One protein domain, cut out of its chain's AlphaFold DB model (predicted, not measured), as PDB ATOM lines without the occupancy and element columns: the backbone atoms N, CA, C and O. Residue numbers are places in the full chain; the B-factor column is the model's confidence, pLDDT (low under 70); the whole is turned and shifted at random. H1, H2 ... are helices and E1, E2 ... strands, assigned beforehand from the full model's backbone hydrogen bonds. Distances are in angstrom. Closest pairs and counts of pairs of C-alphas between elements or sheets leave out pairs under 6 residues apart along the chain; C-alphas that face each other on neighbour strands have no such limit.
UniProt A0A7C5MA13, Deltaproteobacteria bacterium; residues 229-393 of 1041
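This is residues 229 to 393 of the 1041 residues of a protein of Deltaproteobacteria bacterium (UniProt A0A7C5MA13). Two twisted sheets of strands stand partly face to face as a flattened, loosely closed barrel: E2, E1, E4, E7 and E6 make one wall, and the curled sheet of E3, E9, E8 and E5 makes the other. Along one side E5 runs close beside E6, while on the other side E1 meets E9 and E3 at few points, and the one short helix, H1, sits with the link of residues 369 to 381 at one end of the longest axis. The printed part has 165 residues, with nine named strands and one named helix in the order E1 E2 E3 E4 H1 E5 E6 E7 E8 E9; the class is mostly strand, though under half of the residues are in named elements. The larger sheet, E2 - E1 - E4 - E7 - E6, is all antiparallel, and the smaller, E3 - E9 - E8 - E5, is mixed. The whole is compact, with a radius of gyration of the C-alphas of 15.9 A and spans of 47 by 40 by 34 A.

Begin with the larger sheet at E4, residues 286 to 293, an inner strand. Beside it runs E7, residues 342 to 349, antiparallel at 159 degrees; look for N 288 and O 347, 2.8 A apart and within hydrogen-bond range. The edge strand E6, residues 323 to 330, forms a hairpin with E7, where N 324 and O 348 are 2.9 A apart. E1, residues 229 to 237, is the other neighbour of E4, with N 233 and O 289 at 2.8 A. E1 forms a hairpin with the edge strand E2, residues 250 to 255, where N 251 and O 236 are 2.8 A apart. This sheet is twisted. Turn now to the other sheet, also twisted. Its inner strands E8, residues 359 to 368, and E9, residues 382 to 392, form a hairpin, with N 385 and O 365 at 2.8 A. E5, residues 309 to 312, is antiparallel to E8, with N 311 and O 366 at 2.9 A. E3, residues 278 to 281, is parallel to E9 at 34 degrees, with N 392 and O 280 at 2.7 A. Between the sheets, the closest C-alphas of E5 and E6 are those of Ala 309 and Cys 328, 5.5 A apart. Those of E1 and E9 are Leu 229 and Ser 385, 7.6 A apart. E4 is apart from E8 and E9. H1, residues 301 to 304, is not on either sheet; it is too short for an O i to N i+4 pair, and its one O i to N i+3 pair is within range.

Find C-alpha 229 at (92.123, 60.035, 118.736); from there E1 runs 22.9 A to C-alpha 237. E4 starts at C-alpha 286, (106.282, 64.239, 131.208), and covers 23.1 A. E6 measures 21.9 A, E7 23.4 A and E8 28.0 A. E9, the longest strand by residues, runs 31.1 A to C-alpha 392 at (102.708, 72.257, 141.257). E2, E3, E5 and H1 are shorter.

The two C-alphas farthest apart are those of Ser 300 and Leu 393, at 47.6 A. The printed part has no cut. The links E1 to E2, E2 to E3, E6 to E7 and E8 to E9 are long; in the second, residues 256 to 277, look for C-alphas 8 to 23 A from the mean of all C-alphas. The mean pLDDT of the printed part is 86.0, and it is under 70 at residues 272, 299 to 300, 331 to 335 and 337 to 338.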
ATOM      1  N   LEU A 229      91.355  60.473 117.568       90.12
ATOM      2  CA  LEU A 229      92.123  60.035 118.736       90.12
ATOM      3  C   LEU A 229      91.571  58.692 119.226       90.12
ATOM      4  O   LEU A 229      90.440  58.614 119.703       90.12
ATOM      5  N   VAL A 230      92.388  57.644 119.155       87.69
ATOM      6  CA  VAL A 230      92.004  56.290 119.579       87.69
ATOM      7  C   VAL A 230      92.415  56.017 121.021       87.69
ATOM      8  O   VAL A 230      91.721  55.310 121.756       87.69
ATOM      9  N   LYS A 231      93.591  56.516 121.418       86.69
ATOM     10  CA  LYS A 231      94.229  56.152 122.685       86.69
ATOM     11  C   LYS A 231      95.280  57.179 123.097       86.69
ATOM     12  O   LYS A 231      95.896  57.801 122.242       86.69
ATOM     13  N   SER A 232      95.521  57.329 124.393       89.69
ATOM     14  CA  SER A 232      96.509  58.263 124.947       89.69
ATOM     15  C   SER A 232      97.164  57.718 126.224       89.69
ATOM     16  O   SER A 232      96.544  56.957 126.968       89.69
ATOM     17  N   PHE A 233      98.421  58.093 126.482       86.56
ATOM     18  CA  PHE A 233      99.221  57.623 127.622       86.56
ATOM     19  C   PHE A 233     100.038  58.743 128.250       86.56
ATOM     20  O   PHE A 233     100.589  59.583 127.537       86.56
ATOM     21  N   LEU A 234     100.222  58.676 129.567       91.62
ATOM     22  CA  LEU A 234     101.138  59.553 130.293       91.62
ATOM     23  C   LEU A 234     102.400  58.804 130.702       91.62
ATOM     24  O   LEU A 234     102.336  57.801 131.415       91.62
ATOM     25  N   LEU A 235     103.549  59.329 130.283       91.50
ATOM     26  CA  LEU A 235     104.868  58.838 130.659       91.50
ATOM     27  C   LEU A 235     105.552  59.880 131.545       91.50
ATOM     28  O   LEU A 235     105.663  61.043 131.155       91.50
ATOM     29  N   ARG A 236     106.034  59.473 132.721       94.62
ATOM     30  CA  ARG A 236     106.878  60.311 133.582       94.62
ATOM     31  C   ARG A 236     108.335  60.009 133.266       94.62
ATOM     32  O   ARG A 236     108.786  58.889 133.480       94.62
ATOM     33  N   CYS A 237     109.069  60.987 132.757       94.81
ATOM     34  CA  CYS A 237     110.479  60.812 132.426       94.81
ATOM     35  C   CYS A 237     111.316  60.722 133.710       94.81
ATOM     36  O   CYS A 237     111.117  61.506 134.639       94.81
ATOM     37  N   HIS A 238     112.297  59.814 133.757       93.00
ATOM     38  CA  HIS A 238     113.187  59.674 134.922       93.00
ATOM     39  C   HIS A 238     114.162  60.848 135.083       93.00
ATOM     40  O   HIS A 238     114.690  61.074 136.169       93.00
ATOM     41  N   SER A 239     114.413  61.593 134.002       86.50
ATOM     42  CA  SER A 239     115.346  62.717 133.975       86.50
ATOM     43  C   SER A 239     114.715  63.972 133.378       86.50
ATOM     44  O   SER A 239     113.978  63.926 132.391       86.50
ATOM     45  N   GLN A 240     115.109  65.120 133.932       84.19
ATOM     46  CA  GLN A 240     114.809  66.456 133.407       84.19
ATOM     47  C   GLN A 240     115.451  66.730 132.038       84.19
ATOM     48  O   GLN A 240     115.013  67.619 131.313       84.19
ATOM     49  N   THR A 241     116.499  65.985 131.675       78.94
ATOM     50  CA  THR A 241     117.236  66.136 130.410       78.94
ATOM     51  C   THR A 241     117.573  64.772 129.801       78.94
ATOM     52  O   THR A 241     117.685  63.783 130.521       78.94
ATOM     53  N   GLY A 242     117.762  64.700 128.482       79.88
ATOM     54  CA  GLY A 242     118.127  63.451 127.797       79.88
ATOM     55  C   GLY A 242     116.928  62.622 127.324       79.88
ATOM     56  O   GLY A 242     115.837  63.163 127.132       79.88
ATOM     57  N   ASP A 243     117.156  61.326 127.090       79.81
ATOM     58  CA  ASP A 243     116.174  60.416 126.486       79.81
ATOM     59  C   ASP A 243     114.926  60.225 127.369       79.81
ATOM     60  O   ASP A 243     115.027  60.088 128.585       79.81
ATOM     61  N   CYS A 244     113.758  60.231 126.729       84.88
ATOM     62  CA  CYS A 244     112.461  59.849 127.295       84.88
ATOM     63  C   CYS A 244     111.622  59.137 126.214       84.88
ATOM     64  O   CYS A 244     110.457  59.453 125.960       84.88
ATOM     65  N   SER A 245     112.268  58.237 125.471       76.50
ATOM     66  CA  SER A 245     111.662  57.483 124.366       76.50
ATOM     67  C   SER A 245     111.758  55.966 124.533       76.50
ATOM     68  O   SER A 245     111.049  55.231 123.848       76.50
ATOM     69  N   SER A 246     112.582  55.482 125.466       80.19
ATOM     70  CA  SER A 246     112.761  54.056 125.752       80.19
ATOM     71  C   SER A 246     112.163  53.671 127.104       80.19
ATOM     72  O   SER A 246     112.199  54.455 128.049       80.19
ATOM     73  N   SER A 247     111.657  52.444 127.245       78.69
ATOM     74  CA  SER A 247     111.042  51.960 128.497       78.69
ATOM     75  C   SER A 247     111.985  51.927 129.707       78.69
ATOM     76  O   SER A 247     111.526  51.773 130.831       78.69
ATOM     77  N   ALA A 248     113.296  52.090 129.500       85.44
ATOM     78  CA  ALA A 248     114.285  52.255 130.565       85.44
ATOM     79  C   ALA A 248     114.431  53.712 131.057       85.44
ATOM     80  O   ALA A 248     115.195  53.956 131.984       85.44
ATOM     81  N   SER A 249     113.749  54.671 130.418       88.81
ATOM     82  CA  SER A 249     113.903  56.120 130.642       88.81
ATOM     83  C   SER A 249     112.632  56.818 131.151       88.81
ATOM     84  O   SER A 249     112.639  58.033 131.377       88.81
ATOM     85  N   TYR A 250     111.540  56.067 131.338       92.25
ATOM     86  CA  TYR A 250     110.264  56.585 131.827       92.25
ATOM     87  C   TYR A 250     109.495  55.559 132.668       92.25
ATOM     88  O   TYR A 250     109.664  54.352 132.507       92.25
ATOM     89  N   ASP A 251     108.571  56.059 133.488       91.81
ATOM     90  CA  ASP A 251     107.504  55.277 134.113       91.81
ATOM     91  C   ASP A 251     106.186  55.494 133.354       91.81
ATOM     92  O   ASP A 251     105.777  56.634 133.116       91.81
ATOM     93  N   LEU A 252     105.508  54.410 132.959       90.50
ATOM     94  CA  LEU A 252     104.150  54.485 132.410       90.50
ATOM     95  C   LEU A 252     103.178  54.768 133.560       90.50
ATOM     96  O   LEU A 252     102.938  53.902 134.399       90.50
ATOM     97  N   VAL A 253     102.630  55.981 133.601       91.56
ATOM     98  CA  VAL A 253     101.753  56.437 134.688       91.56
ATOM     99  C   VAL A 253     100.347  55.891 134.511       91.56
ATOM    100  O   VAL A 253      99.763  55.359 135.454       91.56
ATOM    101  N   CYS A 254      99.799  56.024 133.304       90.38
ATOM    102  CA  CYS A 254      98.477  55.519 132.976       90.38
ATOM    103  C   CYS A 254      98.269  55.385 131.463       90.38
ATOM    104  O   CYS A 254      99.009  55.948 130.650       90.38
ATOM    105  N   ASP A 255      97.208  54.665 131.119       88.56
ATOM    106  CA  ASP A 255      96.697  54.447 129.771       88.56
ATOM    107  C   ASP A 255      95.195  54.803 129.739       88.56
ATOM    108  O   ASP A 255      94.447  54.385 130.622       88.56
ATOM    109  N   SER A 256      94.710  55.586 128.770       86.81
ATOM    110  CA  SER A 256      93.278  55.930 128.684       86.81
ATOM    111  C   SER A 256      92.387  54.754 128.261       86.81
ATOM    112  O   SER A 256      91.210  54.685 128.639       86.81
ATOM    113  N   ASN A 257      92.939  53.769 127.552       84.06
ATOM    114  CA  ASN A 257      92.232  52.570 127.116       84.06
ATOM    115  C   ASN A 257      93.119  51.303 127.201       84.06
ATOM    116  O   ASN A 257      93.481  50.726 126.164       84.06
ATOM    117  N   PRO A 258      93.491  50.862 128.422       82.31
ATOM    118  CA  PRO A 258      94.364  49.709 128.614       82.31
ATOM    119  C   PRO A 258      93.655  48.423 128.204       82.31
ATOM    120  O   PRO A 258      92.465  48.241 128.484       82.31
ATOM    121  N   LYS A 259      94.380  47.487 127.575       77.69
ATOM    122  CA  LYS A 259      93.819  46.147 127.380       77.69
ATOM    123  C   LYS A 259      93.731  45.461 128.746       77.69
ATOM    124  O   LYS A 259      94.606  45.674 129.587       77.69
ATOM    125  N   PRO A 260      92.751  44.566 128.968       76.25
ATOM    126  CA  PRO A 260      92.654  43.815 130.221       76.25
ATOM    127  C   PRO A 260      93.935  43.051 130.601       76.25
ATOM    128  O   PRO A 260      94.171  42.792 131.777       76.25
ATOM    129  N   SER A 261      94.769  42.700 129.615       75.19
ATOM    130  CA  SER A 261      96.053  42.018 129.796       75.19
ATOM    131  C   SER A 261      97.182  42.895 130.336       75.19
ATOM    132  O   SER A 261      98.147  42.351 130.865       75.19
ATOM    133  N   ASP A 262      97.101  44.220 130.184       73.94
ATOM    134  CA  ASP A 262      98.278  45.092 130.290       73.94
ATOM    135  C   ASP A 262      98.619  45.462 131.748       73.94
ATOM    136  O   ASP A 262      99.722  45.922 132.017       73.94
ATOM    137  N   GLN A 263      97.703  45.232 132.703       80.69
ATOM    138  CA  GLN A 263      97.856  45.579 134.132       80.69
ATOM    139  C   GLN A 263      98.300  47.040 134.389       80.69
ATOM    140  O   GLN A 263      98.942  47.334 135.395       80.69
ATOM    141  N   VAL A 264      97.932  47.970 133.502       82.00
ATOM    142  CA  VAL A 264      98.251  49.405 133.611       82.00
ATOM    143  C   VAL A 264      97.065  50.173 134.214       82.00
ATOM    144  O   VAL A 264      95.919  49.886 133.850       82.00
ATOM    145  N   PRO A 265      97.291  51.164 135.101       88.50
ATOM    146  CA  PRO A 265      96.232  52.047 135.588       88.50
ATOM    147  C   PRO A 265      95.512  52.778 134.449       88.50
ATOM    148  O   PRO A 265      96.150  53.296 133.528       88.50
ATOM    149  N   ARG A 266      94.179  52.872 134.531       88.44
ATOM    150  CA  ARG A 266      93.400  53.679 133.587       88.44
ATOM    151  C   ARG A 266      93.572  55.165 133.900       88.44
ATOM    152  O   ARG A 266      93.465  55.544 135.063       88.44
ATOM    153  N   CYS A 267      93.811  55.995 132.888       87.06
ATOM    154  CA  CYS A 267      93.907  57.436 133.092       87.06
ATOM    155  C   CYS A 267      92.568  58.055 133.508       87.06
ATOM    156  O   CYS A 267      91.508  57.669 133.008       87.06
ATOM    157  N   GLU A 268      92.641  59.074 134.362       82.38
ATOM    158  CA  GLU A 268      91.523  59.978 134.617       82.38
ATOM    159  C   GLU A 268      91.365  60.919 133.418       82.38
ATOM    160  O   GLU A 268      92.303  61.604 133.011       82.38
ATOM    161  N   VAL A 269      90.175  60.898 132.823       79.94
ATOM    162  CA  VAL A 269      89.811  61.712 131.665       79.94
ATOM    163  C   VAL A 269      88.544  62.467 132.028       79.94
ATOM    164  O   VAL A 269      87.567  61.871 132.495       79.94
ATOM    165  N   LYS A 270      88.558  63.782 131.823       76.31
ATOM    166  CA  LYS A 270      87.406  64.631 132.106       76.31
ATOM    167  C   LYS A 270      86.210  64.211 131.232       76.31
ATOM    168  O   LYS A 270      86.402  63.907 130.054       76.31
ATOM    169  N   PRO A 271      84.969  64.206 131.756       70.38
ATOM    170  CA  PRO A 271      83.791  63.886 130.952       70.38
ATOM    171  C   PRO A 271      83.712  64.747 129.683       70.38
ATOM    172  O   PRO A 271      83.745  65.972 129.763       70.38
ATOM    173  N   GLY A 272      83.603  64.098 128.519       66.31
ATOM    174  CA  GLY A 272      83.559  64.768 127.214       66.31
ATOM    175  C   GLY A 272      84.926  65.118 126.608       66.31
ATOM    176  O   GLY A 272      84.964  65.629 125.493       66.31
ATOM    177  N   GLU A 273      86.032  64.828 127.294       76.69
ATOM    178  CA  GLU A 273      87.395  64.920 126.758       76.69
ATOM    179  C   GLU A 273      87.975  63.508 126.532       76.69
ATOM    180  O   GLU A 273      87.386  62.499 126.928       76.69
ATOM    181  N   SER A 274      89.103  63.422 125.829       74.19
ATOM    182  CA  SER A 274      89.722  62.159 125.389       74.19
ATOM    183  C   SER A 274      91.210  62.046 125.756       74.19
ATOM    184  O   SER A 274      91.828  60.991 125.583       74.19
ATOM    185  N   MET A 275      91.786  63.115 126.314       87.06
ATOM    186  CA  MET A 275      93.151  63.147 126.834       87.06
ATOM    187  C   MET A 275      93.155  63.152 128.367       87.06
ATOM    188  O   MET A 275      92.232  63.685 128.985       87.06
ATOM    189  N   PRO A 276      94.182  62.554 128.987       87.94
ATOM    190  CA  PRO A 276      94.280  62.459 130.432       87.94
ATOM    191  C   PRO A 276      94.653  63.799 131.066       87.94
ATOM    192  O   PRO A 276      95.464  64.551 130.519       87.94
ATOM    193  N   GLU A 277      94.100  64.073 132.246       88.94
ATOM    194  CA  GLU A 277      94.553  65.206 133.054       88.94
ATOM    195  C   GLU A 277      95.950  64.923 133.623       88.94
ATOM    196  O   GLU A 277      96.268  63.802 134.027       88.94
ATOM    197  N   LEU A 278      96.804  65.949 133.657       92.00
ATOM    198  CA  LEU A 278      98.169  65.841 134.164       92.00
ATOM    199  C   LEU A 278      98.343  66.745 135.379       92.00
ATOM    200  O   LEU A 278      98.235  67.962 135.276       92.00
ATOM    201  N   THR A 279      98.682  66.152 136.520       93.69
ATOM    202  CA  THR A 279      99.203  66.884 137.681       93.69
ATOM    203  C   THR A 279     100.653  66.485 137.895       93.69
ATOM    204  O   THR A 279     100.944  65.296 138.016       93.69
ATOM    205  N   MET A 280     101.549  67.467 137.941       94.19
ATOM    206  CA  MET A 280     102.992  67.244 138.051       94.19
ATOM    207  C   MET A 280     103.675  68.317 138.897       94.19
ATOM    208  O   MET A 280     103.164  69.425 139.024       94.19
ATOM    209  N   GLY A 281     104.841  68.010 139.453       94.88
ATOM    210  CA  GLY A 281     105.752  68.984 140.049       94.88
ATOM    211  C   GLY A 281     106.482  69.819 138.993       94.88
ATOM    212  O   GLY A 281     106.724  69.374 137.870       94.88
ATOM    213  N   VAL A 282     106.871  71.043 139.346       94.94
ATOM    214  CA  VAL A 282     107.598  71.964 138.454       94.94
ATOM    215  C   VAL A 282     108.981  71.430 138.058       94.94
ATOM    216  O   VAL A 282     109.526  71.800 137.017       94.94
ATOM    217  N   CYS A 283     109.537  70.523 138.862       93.44
ATOM    218  CA  CYS A 283     110.784  69.816 138.592       93.44
ATOM    219  C   CYS A 283     110.580  68.425 137.984       93.44
ATOM    220  O   CYS A 283     111.509  67.615 137.979       93.44
ATOM    221  N   GLU A 284     109.390  68.122 137.466       94.75
ATOM    222  CA  GLU A 284     109.106  66.884 136.743       94.75
ATOM    223  C   GLU A 284     109.062  67.118 135.229       94.75
ATOM    224  O   GLU A 284     109.030  68.254 134.753       94.75
ATOM    225  N   ARG A 285     109.164  66.039 134.454       95.12
ATOM    226  CA  ARG A 285     109.090  66.064 132.991       95.12
ATOM    227  C   ARG A 285     108.209  64.913 132.551       95.12
ATOM    228  O   ARG A 285     108.409  63.781 132.991       95.12
ATOM    229  N   TYR A 286     107.237  65.216 131.707       95.06
ATOM    230  CA  TYR A 286     106.282  64.239 131.208       95.06
ATOM    231  C   TYR A 286     106.264  64.233 129.692       95.06
ATOM    232  O   TYR A 286     106.493  65.253 129.043       95.06
ATOM    233  N   ARG A 287     105.934  63.069 129.144       91.75
ATOM    234  CA  ARG A 287     105.603  62.891 127.739       91.75
ATOM    235  C   ARG A 287     104.195  62.325 127.643       91.75
ATOM    236  O   ARG A 287     103.918  61.235 128.142       91.75
ATOM    237  N   LEU A 288     103.307  63.079 127.008       91.12
ATOM    238  CA  LEU A 288     101.969  62.635 126.645       91.12
ATOM    239  C   LEU A 288     102.026  62.064 125.234       91.12
ATOM    240  O   LEU A 288     102.417  62.755 124.296       91.12
ATOM    241  N   VAL A 289     101.644  60.802 125.087       89.38
ATOM    242  CA  VAL A 289     101.638  60.100 123.803       89.38
ATOM    243  C   VAL A 289     100.193  59.883 123.382       89.38
ATOM    244  O   VAL A 289      99.405  59.364 124.167       89.38
ATOM    245  N   ALA A 290      99.850  60.256 122.154       90.06
ATOM    246  CA  ALA A 290      98.510  60.140 121.597       90.06
ATOM    247  C   ALA A 290      98.544  59.327 120.294       90.06
ATOM    248  O   ALA A 290      99.292  59.646 119.370       90.06
ATOM    249  N   CYS A 291      97.751  58.258 120.247       89.25
ATOM    250  CA  CYS A 291      97.550  57.415 119.077       89.25
ATOM    251  C   CYS A 291      96.329  57.902 118.306       89.25
ATOM    252  O   CYS A 291      95.217  57.899 118.846       89.25
ATOM    253  N   TYR A 292      96.529  58.212 117.038       89.75
ATOM    254  CA  TYR A 292      95.469  58.586 116.122       89.75
ATOM    255  C   TYR A 292      95.301  57.524 115.038       89.75
ATOM    256  O   TYR A 292      96.236  56.782 114.727       89.75
ATOM    257  N   ASP A 293      94.098  57.464 114.490       89.25
ATOM    258  CA  ASP A 293      93.767  56.696 113.297       89.25
ATOM    259  C   ASP A 293      93.161  57.655 112.278       89.25
ATOM    260  O   ASP A 293      92.193  58.350 112.580       89.25
ATOM    261  N   ASP A 294      93.777  57.737 111.108       88.81
ATOM    262  CA  ASP A 294      93.242  58.404 109.924       88.81
ATOM    263  C   ASP A 294      92.348  57.389 109.176       88.81
ATOM    264  O   ASP A 294      92.872  56.407 108.630       88.81
ATOM    265  N   PRO A 295      91.005  57.544 109.208       88.00
ATOM    266  CA  PRO A 295      90.080  56.550 108.663       88.00
ATOM    267  C   PRO A 295      90.146  56.394 107.139       88.00
ATOM    268  O   PRO A 295      89.719  55.360 106.615       88.00
ATOM    269  N   ASP A 296      90.638  57.405 106.428       85.12
ATOM    270  CA  ASP A 296      90.745  57.451 104.971       85.12
ATOM    271  C   ASP A 296      92.183  57.403 104.439       85.12
ATOM    272  O   ASP A 296      92.370  57.264 103.224       85.12
ATOM    273  N   ALA A 297      93.187  57.355 105.321       81.62
ATOM    274  CA  ALA A 297      94.566  57.039 104.960       81.62
ATOM    275  C   ALA A 297      94.672  55.793 104.068       81.62
ATOM    276  O   ALA A 297      94.195  54.695 104.385       81.62
ATOM    277  N   CYS A 298      95.449  55.909 102.989       74.31
ATOM    278  CA  CYS A 298      95.874  54.763 102.189       74.31
ATOM    279  C   CYS A 298      97.385  54.800 101.917       74.31
ATOM    280  O   CYS A 298      98.007  55.854 101.980       74.31
ATOM    281  N   TYR A 299      97.988  53.646 101.583       60.91
ATOM    282  CA  TYR A 299      99.448  53.367 101.566       60.91
ATOM    283  C   TYR A 299     100.355  54.379 100.823       60.91
ATOM    284  O   TYR A 299     101.579  54.291 100.901       60.91
ATOM    285  N   SER A 300      99.782  55.315 100.068       68.69
ATOM    286  CA  SER A 300     100.507  56.347  99.327       68.69
ATOM    287  C   SER A 300     100.018  57.779  99.564       68.69
ATOM    288  O   SER A 300     100.745  58.691  99.179       68.69
ATOM    289  N   SER A 301      98.871  58.015 100.216       76.88
ATOM    290  CA  SER A 301      98.307  59.369 100.348       76.88
ATOM    291  C   SER A 301      99.236  60.292 101.148       76.88
ATOM    292  O   SER A 301      99.616  61.356 100.662       76.88
ATOM    293  N   TRP A 302      99.820  59.800 102.245       80.94
ATOM    294  CA  TRP A 302     100.828  60.545 103.012       80.94
ATOM    295  C   TRP A 302     102.139  60.817 102.240       80.94
ATOM    296  O   TRP A 302     102.830  61.812 102.481       80.94
ATOM    297  N   ASN A 303     102.487  59.980 101.252       81.50
ATOM    298  CA  ASN A 303     103.631  60.245 100.370       81.50
ATOM    299  C   ASN A 303     103.336  61.386  99.385       81.50
ATOM    300  O   ASN A 303     104.255  62.136  99.044       81.50
ATOM    301  N   PHE A 304     102.084  61.538  98.947       82.00
ATOM    302  CA  PHE A 304     101.672  62.542  97.963       82.00
ATOM    303  C   PHE A 304     101.260  63.881  98.574       82.00
ATOM    304  O   PHE A 304     101.587  64.914  97.990       82.00
ATOM    305  N   PHE A 305     100.608  63.871  99.736       86.25
ATOM    306  CA  PHE A 305     100.008  65.066 100.344       86.25
ATOM    307  C   PHE A 305     100.717  65.513 101.624       86.25
ATOM    308  O   PHE A 305     100.826  66.707 101.871       86.25
ATOM    309  N   GLY A 306     101.341  64.585 102.353       86.94
ATOM    310  CA  GLY A 306     102.116  64.898 103.552       86.94
ATOM    311  C   GLY A 306     101.819  63.955 104.708       86.94
ATOM    312  O   GLY A 306     100.786  63.298 104.734       86.94
ATOM    313  N   PHE A 307     102.750  63.867 105.656       86.75
ATOM    314  CA  PHE A 307     102.554  63.062 106.859       86.75
ATOM    315  C   PHE A 307     101.785  63.891 107.903       86.75
ATOM    316  O   PHE A 307     102.081  65.081 108.020       86.75
ATOM    317  N   PRO A 308     100.848  63.312 108.679       88.06
ATOM    318  CA  PRO A 308     100.142  64.049 109.724       88.06
ATOM    319  C   PRO A 308     101.086  64.821 110.654       88.06
ATOM    320  O   PRO A 308     102.195  64.377 110.962       88.06
ATOM    321  N   ALA A 309     100.645  65.979 111.134       88.44
ATOM    322  CA  ALA A 309     101.429  66.835 112.021       88.44
ATOM    323  C   ALA A 309     100.658  67.172 113.298       88.44
ATOM    324  O   ALA A 309      99.451  66.970 113.386       88.44
ATOM    325  N   SER A 310     101.353  67.703 114.305       89.94
ATOM    326  CA  SER A 310     100.719  68.205 115.526       89.94
ATOM    327  C   SER A 310     101.231  69.588 115.900       89.94
ATOM    328  O   SER A 310     102.396  69.925 115.677       89.94
ATOM    329  N   LYS A 311     100.341  70.390 116.479       91.00
ATOM    330  CA  LYS A 311     100.626  71.718 117.028       91.00
ATOM    331  C   LYS A 311      99.839  71.933 118.319       91.00
ATOM    332  O   LYS A 311      98.867  71.227 118.588       91.00
ATOM    333  N   LEU A 312     100.258  72.915 119.113       91.62
ATOM    334  CA  LEU A 312      99.404  73.434 120.178       91.62
ATOM    335  C   LEU A 312      98.398  74.416 119.596       91.62
ATOM    336  O   LEU A 312      98.722  75.173 118.678       91.62
ATOM    337  N   ASP A 313      97.194  74.389 120.148       90.75
ATOM    338  CA  ASP A 313      96.140  75.315 119.784       90.75
ATOM    339  C   ASP A 313      96.359  76.709 120.391       90.75
ATOM    340  O   ASP A 313      97.096  76.888 121.367       90.75
ATOM    341  N   GLY A 314      95.726  77.708 119.781       83.88
ATOM    342  CA  GLY A 314      95.734  79.091 120.247       83.88
ATOM    343  C   GLY A 314      94.588  79.412 121.208       83.88
ATOM    344  O   GLY A 314      93.870  78.527 121.675       83.88
ATOM    345  N   SER A 315      94.408  80.713 121.468       82.56
ATOM    346  CA  SER A 315      93.246  81.235 122.201       82.56
ATOM    347  C   SER A 315      91.953  80.618 121.648       82.56
ATOM    348  O   SER A 315      91.821  80.540 120.427       82.56
ATOM    349  N   PRO A 316      91.009  80.174 122.504       84.25
ATOM    350  CA  PRO A 316      90.919  80.415 123.950       84.25
ATOM    351  C   PRO A 316      91.668  79.390 124.810       84.25
ATOM    352  O   PRO A 316      91.558  79.433 126.036       84.25
ATOM    353  N   LEU A 317      92.383  78.453 124.189       89.62
ATOM    354  CA  LEU A 317      93.264  77.517 124.873       89.62
ATOM    355  C   LEU A 317      94.670  78.112 125.013       89.62
ATOM    356  O   LEU A 317      95.033  79.119 124.399       89.62
ATOM    357  N   GLU A 318      95.462  77.498 125.877       91.00
ATOM    358  CA  GLU A 318      96.795  77.969 126.217       91.00
ATOM    359  C   GLU A 318      97.859  77.191 125.437       91.00
ATOM    360  O   GLU A 318      97.795  75.968 125.309       91.00
ATOM    361  N   SER A 319      98.897  77.900 124.982       91.00
ATOM    362  CA  SER A 319     100.097  77.328 124.349       91.00
ATOM    363  C   SER A 319     101.375  77.731 125.103       91.00
ATOM    364  O   SER A 319     102.174  78.541 124.619       91.00
ATOM    365  N   PRO A 320     101.590  77.212 126.328       92.06
ATOM    366  CA  PRO A 320     102.755  77.558 127.131       92.06
ATOM    367  C   PRO A 320     104.052  77.061 126.474       92.06
ATOM    368  O   PRO A 320     104.100  75.934 125.989       92.06
ATOM    369  N   PRO A 321     105.150  77.835 126.509       90.75
ATOM    370  CA  PRO A 321     106.387  77.493 125.798       90.75
ATOM    371  C   PRO A 321     107.133  76.276 126.369       90.75
ATOM    372  O   PRO A 321     108.047  75.768 125.727       90.75
ATOM    373  N   PHE A 322     106.785  75.832 127.580       93.19
ATOM    374  CA  PHE A 322     107.340  74.626 128.206       93.19
ATOM    375  C   PHE A 322     106.595  73.345 127.805       93.19
ATOM    376  O   PHE A 322     106.940  72.259 128.272       93.19
ATOM    377  N   ILE A 323     105.565  73.485 126.967       94.25
ATOM    378  CA  ILE A 323     104.806  72.398 126.370       94.25
ATOM    379  C   ILE A 323     105.144  72.395 124.884       94.25
ATOM    380  O   ILE A 323     104.913  73.380 124.184       94.25
ATOM    381  N   THR A 324     105.725  71.307 124.396       91.12
ATOM    382  CA  THR A 324     106.258  71.246 123.031       91.12
ATOM    383  C   THR A 324     105.803  69.976 122.320       91.12
ATOM    384  O   THR A 324     106.116  68.881 122.790       91.12
ATOM    385  N   PRO A 325     105.099  70.083 121.179       88.25
ATOM    386  CA  PRO A 325     104.855  68.944 120.300       88.25
ATOM    387  C   PRO A 325     106.183  68.406 119.747       88.25
ATOM    388  O   PRO A 325     106.999  69.173 119.241       88.25
ATOM    389  N   GLU A 326     106.397  67.093 119.815       84.69
ATOM    390  CA  GLU A 326     107.617  66.428 119.317       84.69
ATOM    391  C   GLU A 326     107.476  65.924 117.864       84.69
ATOM    392  O   GLU A 326     108.368  65.257 117.338       84.69
ATOM    393  N   GLY A 327     106.363  66.251 117.203       78.50
ATOM    394  CA  GLY A 327     106.011  65.753 115.875       78.50
ATOM    395  C   GLY A 327     105.236  64.434 115.920       78.50
ATOM    396  O   GLY A 327     104.975  63.873 116.989       78.50
ATOM    397  N   CYS A 328     104.829  63.965 114.742       85.50
ATOM    398  CA  CYS A 328     104.085  62.721 114.586       85.50
ATOM    399  C   CYS A 328     104.893  61.705 113.772       85.50
ATOM    400  O   CYS A 328     105.665  62.075 112.888       85.50
ATOM    401  N   VAL A 329     104.714  60.418 114.067       83.00
ATOM    402  CA  VAL A 329     105.407  59.299 113.410       83.00
ATOM    403  C   VAL A 329     104.437  58.169 113.075       83.00
ATOM    404  O   VAL A 329     103.428  57.985 113.756       83.00
ATOM    405  N   SER A 330     104.738  57.388 112.033       74.25
ATOM    406  CA  SER A 330     103.895  56.261 111.605       74.25
ATOM    407  C   SER A 330     103.804  55.189 112.695       74.25
ATOM    408  O   SER A 330     104.829  54.769 113.248       74.25
ATOM    409  N   GLY A 331     102.589  54.723 112.981       63.00
ATOM    410  CA  GLY A 331     102.283  53.776 114.047       63.00
ATOM    411  C   GLY A 331     102.867  52.390 113.784       63.00
ATOM    412  O   GLY A 331     102.278  51.569 113.094       63.00
ATOM    413  N   SER A 332     104.034  52.107 114.363       51.38
ATOM    414  CA  SER A 332     104.635  50.760 114.370       51.38
ATOM    415  C   SER A 332     105.100  50.305 115.763       51.38
ATOM    416  O   SER A 332     105.743  49.266 115.900       51.38
ATOM    417  N   GLY A 333     104.749  51.049 116.820       56.22
ATOM    418  CA  GLY A 333     105.042  50.690 118.212       56.22
ATOM    419  C   GLY A 333     103.909  49.892 118.862       56.22
ATOM    420  O   GLY A 333     102.742  50.237 118.708       56.22
ATOM    421  N   GLY A 334     104.243  48.860 119.647       59.56
ATOM    422  CA  GLY A 334     103.282  47.907 120.235       59.56
ATOM    423  C   GLY A 334     102.227  48.464 121.210       59.56
ATOM    424  O   GLY A 334     101.407  47.690 121.700       59.56
ATOM    425  N   MET A 335     102.225  49.770 121.503       66.38
ATOM    426  CA  MET A 335     101.251  50.428 122.388       66.38
ATOM    427  C   MET A 335     100.039  51.017 121.635       66.38
ATOM    428  O   MET A 335      98.948  51.061 122.206       66.38
ATOM    429  N   CYS A 336     100.184  51.404 120.361       74.88
ATOM    430  CA  CYS A 336      99.108  51.964 119.529       74.88
ATOM    431  C   CYS A 336      98.530  50.921 118.545       74.88
ATOM    432  O   CYS A 336      99.177  49.903 118.284       74.88
ATOM    433  N   PRO A 337      97.318  51.135 117.992       64.44
ATOM    434  CA  PRO A 337      96.765  50.287 116.933       64.44
ATOM    435  C   PRO A 337      97.684  50.224 115.699       64.44
ATOM    436  O   PRO A 337      98.329  51.209 115.357       64.44
ATOM    437  N   THR A 338      97.727  49.074 115.020       69.62
ATOM    438  CA  THR A 338      98.581  48.820 113.839       69.62
ATOM    439  C   THR A 338      97.816  48.973 112.514       69.62
ATOM    440  O   THR A 338      97.994  48.166 111.600       69.62
ATOM    441  N   SER A 339      96.889  49.929 112.430       76.00
ATOM    442  CA  SER A 339      96.127  50.220 111.208       76.00
ATOM    443  C   SER A 339      97.004  50.903 110.152       76.00
ATOM    444  O   SER A 339      98.055  51.465 110.455       76.00
ATOM    445  N   THR A 340      96.569  50.865 108.891       75.62
ATOM    446  CA  THR A 340      97.254  51.545 107.779       75.62
ATOM    447  C   THR A 340      97.251  53.069 107.911       75.62
ATOM    448  O   THR A 340      98.166  53.696 107.391       75.62
ATOM    449  N   GLY A 341      96.268  53.636 108.618       82.75
ATOM    450  CA  GLY A 341      96.181  55.055 108.978       82.75
ATOM    451  C   GLY A 341      96.641  55.376 110.398       82.75
ATOM    452  O   GLY A 341      96.429  56.484 110.879       82.75
ATOM    453  N   GLY A 342      97.261  54.422 111.098       86.94
ATOM    454  CA  GLY A 342      97.695  54.607 112.477       86.94
ATOM    455  C   GLY A 342      98.942  55.487 112.576       86.94
ATOM    456  O   GLY A 342      99.975  55.198 111.962       86.94
ATOM    457  N   PHE A 343      98.896  56.527 113.407       87.38
ATOM    458  CA  PHE A 343     100.056  57.365 113.713       87.38
ATOM    459  C   PHE A 343     100.089  57.806 115.177       87.38
ATOM    460  O   PHE A 343      99.112  57.711 115.917       87.38
ATOM    461  N   ILE A 344     101.265  58.243 115.618       88.19
ATOM    462  CA  ILE A 344     101.531  58.634 117.000       88.19
ATOM    463  C   ILE A 344     102.024  60.067 117.004       88.19
ATOM    464  O   ILE A 344     103.008  60.361 116.333       88.19
ATOM    465  N   CYS A 345     101.408  60.921 117.810       88.69
ATOM    466  CA  CYS A 345     101.933  62.244 118.129       88.69
ATOM    467  C   CYS A 345     102.310  62.293 119.613       88.69
ATOM    468  O   CYS A 345     101.696  61.627 120.449       88.69
ATOM    469  N   SER A 346     103.354  63.045 119.955       88.25
ATOM    470  CA  SER A 346     103.788  63.220 121.346       88.25
ATOM    471  C   SER A 346     103.876  64.691 121.718       88.25
ATOM    472  O   SER A 346     104.251  65.524 120.893       88.25
ATOM    473  N   ILE A 347     103.571  64.992 122.975       91.38
ATOM    474  CA  ILE A 347     103.783  66.303 123.584       91.38
ATOM    475  C   ILE A 347     104.701  66.119 124.780       91.38
ATOM    476  O   ILE A 347     104.428  65.309 125.667       91.38
ATOM    477  N   GLU A 348     105.771  66.894 124.814       92.94
ATOM    478  CA  GLU A 348     106.604  67.048 125.995       92.94
ATOM    479  C   GLU A 348     106.047  68.165 126.885       92.94
ATOM    480  O   GLU A 348     105.672  69.232 126.400       92.94
ATOM    481  N   VAL A 349     106.027  67.920 128.194       95.38
ATOM    482  CA  VAL A 349     105.725  68.904 129.237       95.38
ATOM    483  C   VAL A 349     106.940  68.992 130.159       95.38
ATOM    484  O   VAL A 349     107.207  68.073 130.938       95.38
ATOM    485  N   ALA A 350     107.701  70.085 130.056       95.44
ATOM    486  CA  ALA A 350     108.979  70.257 130.750       95.44
ATOM    487  C   ALA A 350     109.144  71.680 131.328       95.44
ATOM    488  O   ALA A 350     109.824  72.516 130.723       95.44
ATOM    489  N   PRO A 351     108.590  71.967 132.524       95.12
ATOM    490  CA  PRO A 351     108.739  73.269 133.186       95.12
ATOM    491  C   PRO A 351     110.171  73.570 133.664       95.12
ATOM    492  O   PRO A 351     110.490  74.719 133.960       95.12
ATOM    493  N   LYS A 352     111.059  72.563 133.725       93.56
ATOM    494  CA  LYS A 352     112.498  72.713 134.025       93.56
ATOM    495  C   LYS A 352     112.776  73.438 135.348       93.56
ATOM    496  O   LYS A 352     113.660  74.292 135.414       93.56
ATOM    497  N   CYS A 353     112.013  73.112 136.391       92.56
ATOM    498  CA  CYS A 353     112.099  73.739 137.714       92.56
ATOM    499  C   CYS A 353     111.851  75.261 137.723       92.56
ATOM    500  O   CYS A 353     112.224  75.939 138.678       92.56
ATOM    501  N   GLN A 354     111.236  75.829 136.682       93.25
ATOM    502  CA  GLN A 354     110.903  77.251 136.651       93.25
ATOM    503  C   GLN A 354     109.608  77.511 137.423       93.25
ATOM    504  O   GLN A 354     108.508  77.346 136.906       93.25
ATOM    505  N   GLU A 355     109.743  77.930 138.678       90.75
ATOM    506  CA  GLU A 355     108.636  78.132 139.629       90.75
ATOM    507  C   GLU A 355     107.548  79.087 139.129       90.75
ATOM    508  O   GLU A 355     106.371  78.910 139.435       90.75
ATOM    509  N   ASN A 356     107.909  80.071 138.302       89.19
ATOM    510  CA  ASN A 356     106.956  80.992 137.684       89.19
ATOM    511  C   ASN A 356     106.022  80.322 136.658       89.19
ATOM    512  O   ASN A 356     105.095  80.977 136.190       89.19
ATOM    513  N   LEU A 357     106.280  79.060 136.296       92.25
ATOM    514  CA  LEU A 357     105.422  78.231 135.451       92.25
ATOM    515  C   LEU A 357     104.458  77.353 136.265       92.25
ATOM    516  O   LEU A 357     103.678  76.614 135.669       92.25
ATOM    517  N   ALA A 358     104.472  77.414 137.598       93.12
ATOM    518  CA  ALA A 358     103.458  76.751 138.409       93.12
ATOM    519  C   ALA A 358     102.070  77.380 138.184       93.12
ATOM    520  O   ALA A 358     101.922  78.604 138.146       93.12
ATOM    521  N   GLY A 359     101.050  76.540 138.026       90.81
ATOM    522  CA  GLY A 359      99.706  76.960 137.643       90.81
ATOM    523  C   GLY A 359      98.920  75.853 136.947       90.81
ATOM    524  O   GLY A 359      99.418  74.745 136.753       90.81
ATOM    525  N   SER A 360      97.678  76.157 136.580       90.31
ATOM    526  CA  SER A 360      96.819  75.265 135.804       90.31
ATOM    527  C   SER A 360      96.657  75.832 134.399       90.31
ATOM    528  O   SER A 360      96.349  77.014 134.264       90.31
ATOM    529  N   TYR A 361      96.882  74.992 133.394       90.69
ATOM    530  CA  TYR A 361      96.878  75.345 131.981       90.69
ATOM    531  C   TYR A 361      95.874  74.467 131.249       90.69
ATOM    532  O   TYR A 361      95.939  73.236 131.348       90.69
ATOM    533  N   ARG A 362      94.969  75.077 130.483       89.69
ATOM    534  CA  ARG A 362      94.056  74.338 129.610       89.69
ATOM    535  C   ARG A 362      94.576  74.357 128.183       89.69
ATOM    536  O   ARG A 362      94.500  75.370 127.496       89.69
ATOM    537  N   VAL A 363      95.093  73.221 127.737       91.94
ATOM    538  CA  VAL A 363      95.851  73.116 126.489       91.94
ATOM    539  C   VAL A 363      95.044  72.363 125.441       91.94
ATOM    540  O   VAL A 363      94.355  71.387 125.744       91.94
ATOM    541  N   GLY A 364      95.137  72.829 124.199       91.38
ATOM    542  CA  GLY A 364      94.637  72.130 123.022       91.38
ATOM    543  C   GLY A 364      95.784  71.536 122.228       91.38
ATOM    544  O   GLY A 364      96.740  72.234 121.904       91.38
ATOM    545  N   VAL A 365      95.685  70.259 121.899       91.25
ATOM    546  CA  VAL A 365      96.576  69.585 120.958       91.25
ATOM    547  C   VAL A 365      95.790  69.407 119.679       91.25
ATOM    548  O   VAL A 365      94.763  68.729 119.678       91.25
ATOM    549  N   VAL A 366      96.266  70.020 118.605       92.00
ATOM    550  CA  VAL A 366      95.671  69.886 117.281       92.00
ATOM    551  C   VAL A 366      96.537  68.950 116.463       92.00
ATOM    552  O   VAL A 366      97.716  69.234 116.247       92.00
ATOM    553  N   THR A 367      95.952  67.855 115.994       91.94
ATOM    554  CA  THR A 367      96.527  67.050 114.918       91.94
ATOM    555  C   THR A 367      95.960  67.509 113.593       91.94
ATOM    556  O   THR A 367      94.748  67.622 113.436       91.94
ATOM    557  N   VAL A 368      96.846  67.795 112.650       90.25
ATOM    558  CA  VAL A 368      96.487  68.116 111.272       90.25
ATOM    559  C   VAL A 368      96.660  66.841 110.474       90.25
ATOM    560  O   VAL A 368      97.708  66.190 110.562       90.25
ATOM    561  N   ASP A 369      95.618  66.485 109.745       87.44
ATOM    562  CA  ASP A 369      95.687  65.407 108.779       87.44
ATOM    563  C   ASP A 369      96.635  65.763 107.612       87.44
ATOM    564  O   ASP A 369      97.101  66.896 107.527       87.44
ATOM    565  N   GLU A 370      97.003  64.782 106.788       85.62
ATOM    566  CA  GLU A 370      97.806  64.880 105.553       85.62
ATOM    567  C   GLU A 370      98.557  66.208 105.308       85.62
ATOM    568  O   GLU A 370      98.254  66.986 104.396       85.62
ATOM    569  N   TYR A 371      99.574  66.473 106.136       82.94
ATOM    570  CA  TYR A 371     100.204  67.788 106.218       82.94
ATOM    571  C   TYR A 371     101.626  67.805 105.648       82.94
ATOM    572  O   TYR A 371     102.562  67.212 106.183       82.94
ATOM    573  N   ASP A 372     101.836  68.571 104.581       83.19
ATOM    574  CA  ASP A 372     103.162  69.046 104.187       83.19
ATOM    575  C   ASP A 372     103.019  70.423 103.523       83.19
ATOM    576  O   ASP A 372     102.412  70.530 102.457       83.19
ATOM    577  N   PRO A 373     103.606  71.492 104.092       80.69
ATOM    578  CA  PRO A 373     103.471  72.845 103.552       80.69
ATOM    579  C   PRO A 373     104.097  73.017 102.157       80.69
ATOM    580  O   PRO A 373     103.952  74.075 101.548       80.69
ATOM    581  N   LYS A 374     104.834  72.018 101.651       86.69
ATOM    582  CA  LYS A 374     105.435  72.009 100.310       86.69
ATOM    583  C   LYS A 374     104.643  71.183  99.294       86.69
ATOM    584  O   LYS A 374     105.030  71.167  98.124       86.69
ATOM    585  N   LYS A 375     103.593  70.475  99.716       86.38
ATOM    586  CA  LYS A 375     102.768  69.613  98.858       86.38
ATOM    587  C   LYS A 375     101.364  70.191  98.701       86.38
ATOM    588  O   LYS A 375     101.001  71.179  99.336       86.38
ATOM    589  N   LYS A 376     100.591  69.607  97.781       83.81
ATOM    590  CA  LYS A 376      99.199  70.007  97.556       83.81
ATOM    591  C   LYS A 376      98.360  69.584  98.776       83.81
ATOM    592  O   LYS A 376      98.497  68.433  99.184       83.81
ATOM    593  N   PRO A 377      97.495  70.456  99.322       85.00
ATOM    594  CA  PRO A 377      96.556  70.060 100.367       85.00
ATOM    595  C   PRO A 377      95.524  69.054  99.828       85.00
ATOM    596  O   PRO A 377      95.082  69.181  98.682       85.00
ATOM    597  N   HIS A 378      95.135  68.087 100.661       86.62
ATOM    598  CA  HIS A 378      94.067  67.117 100.387       86.62
ATOM    599  C   HIS A 378      93.080  67.091 101.565       86.62
ATOM    600  O   HIS A 378      92.213  67.966 101.615       86.62
ATOM    601  N   SER A 379      93.250  66.201 102.549       85.44
ATOM    602  CA  SER A 379      92.484  66.238 103.801       85.44
ATOM    603  C   SER A 379      93.091  67.278 104.754       85.44
ATOM    604  O   SER A 379      94.035  67.024 105.493       85.44
ATOM    605  N   ILE A 380      92.596  68.518 104.693       86.88
ATOM    606  CA  ILE A 380      93.083  69.651 105.513       86.88
ATOM    607  C   ILE A 380      92.472  69.687 106.924       86.88
ATOM    608  O   ILE A 380      92.435  70.743 107.563       86.88
ATOM    609  N   PHE A 381      91.910  68.572 107.385       94.44
ATOM    610  CA  PHE A 381      91.142  68.533 108.620       94.44
ATOM    611  C   PHE A 381      92.025  68.511 109.864       94.44
ATOM    612  O   PHE A 381      93.121  67.954 109.901       94.44
ATOM    613  N   GLU A 382      91.501  69.124 110.916       94.19
ATOM    614  CA  GLU A 382      92.119  69.206 112.228       94.19
ATOM    615  C   GLU A 382      91.318  68.413 113.262       94.19
ATOM    616  O   GLU A 382      90.087  68.419 113.250       94.19
ATOM    617  N   THR A 383      92.012  67.808 114.220       93.44
ATOM    618  CA  THR A 383      91.394  67.155 115.376       93.44
ATOM    619  C   THR A 383      91.932  67.765 116.655       93.44
ATOM    620  O   THR A 383      93.128  67.719 116.934       93.44
ATOM    621  N   LEU A 384      91.033  68.349 117.452       92.19
ATOM    622  CA  LEU A 384      91.367  68.994 118.718       92.19
ATOM    623  C   LEU A 384      91.179  68.027 119.887       92.19
ATOM    624  O   LEU A 384      90.072  67.580 120.177       92.19
ATOM    625  N   SER A 385      92.264  67.766 120.605       90.69
ATOM    626  CA  SER A 385      92.274  67.013 121.859       90.69
ATOM    627  C   SER A 385      92.636  67.955 123.009       90.69
ATOM    628  O   SER A 385      93.688  68.589 122.981       90.69
ATOM    629  N   LYS A 386      91.761  68.080 124.010       90.50
ATOM    630  CA  LYS A 386      91.924  69.018 125.136       90.50
ATOM    631  C   LYS A 386      92.392  68.291 126.387       90.50
ATOM    632  O   LYS A 386      91.947  67.174 126.625       90.50
ATOM    633  N   LEU A 387      93.253  68.938 127.167       89.94
ATOM    634  CA  LEU A 387      93.654  68.470 128.490       89.94
ATOM    635  C   LEU A 387      93.928  69.625 129.455       89.94
ATOM    636  O   LEU A 387      94.310  70.726 129.045       89.94
ATOM    637  N   THR A 388      93.796  69.335 130.746       90.44
ATOM    638  CA  THR A 388      94.237  70.213 131.834       90.44
ATOM    639  C   THR A 388      95.596  69.746 132.350       90.44
ATOM    640  O   THR A 388      95.758  68.581 132.719       90.44
ATOM    641  N   ILE A 389      96.566  70.659 132.416       92.50
ATOM    642  CA  ILE A 389      97.880  70.422 133.018       92.50
ATOM    643  C   ILE A 389      98.017  71.320 134.243       92.50
ATOM    644  O   ILE A 389      98.023  72.540 134.121       92.50
ATOM    645  N   THR A 390      98.156  70.725 135.423       94.06
ATOM    646  CA  THR A 390      98.431  71.438 136.671       94.06
ATOM    647  C   THR A 390      99.876  71.200 137.098       94.06
ATOM    648  O   THR A 390     100.258  70.092 137.475       94.06
ATOM    649  N   VAL A 391     100.678  72.261 137.042       95.69
ATOM    650  CA  VAL A 391     102.075  72.292 137.483       95.69
ATOM    651  C   VAL A 391     102.125  72.819 138.913       95.69
ATOM    652  O   VAL A 391     101.726  73.951 139.177       95.69
ATOM    653  N   LEU A 392     102.621  71.993 139.828       96.38
ATOM    654  CA  LEU A 392     102.708  72.257 141.257       96.38
ATOM    655  C   LEU A 392     104.115  72.712 141.650       96.38
ATOM    656  O   LEU A 392     105.108  72.115 141.236       96.38
ATOM    657  N   LEU A 393     104.209  73.709 142.523       95.75
ATOM    658  CA  LEU A 393     105.451  74.024 143.230       95.75
ATOM    659  C   LEU A 393     105.953  72.830 144.064       95.75
ATOM    660  O   LEU A 393     105.179  71.962 144.485       95.75
TER     661      LEU A 393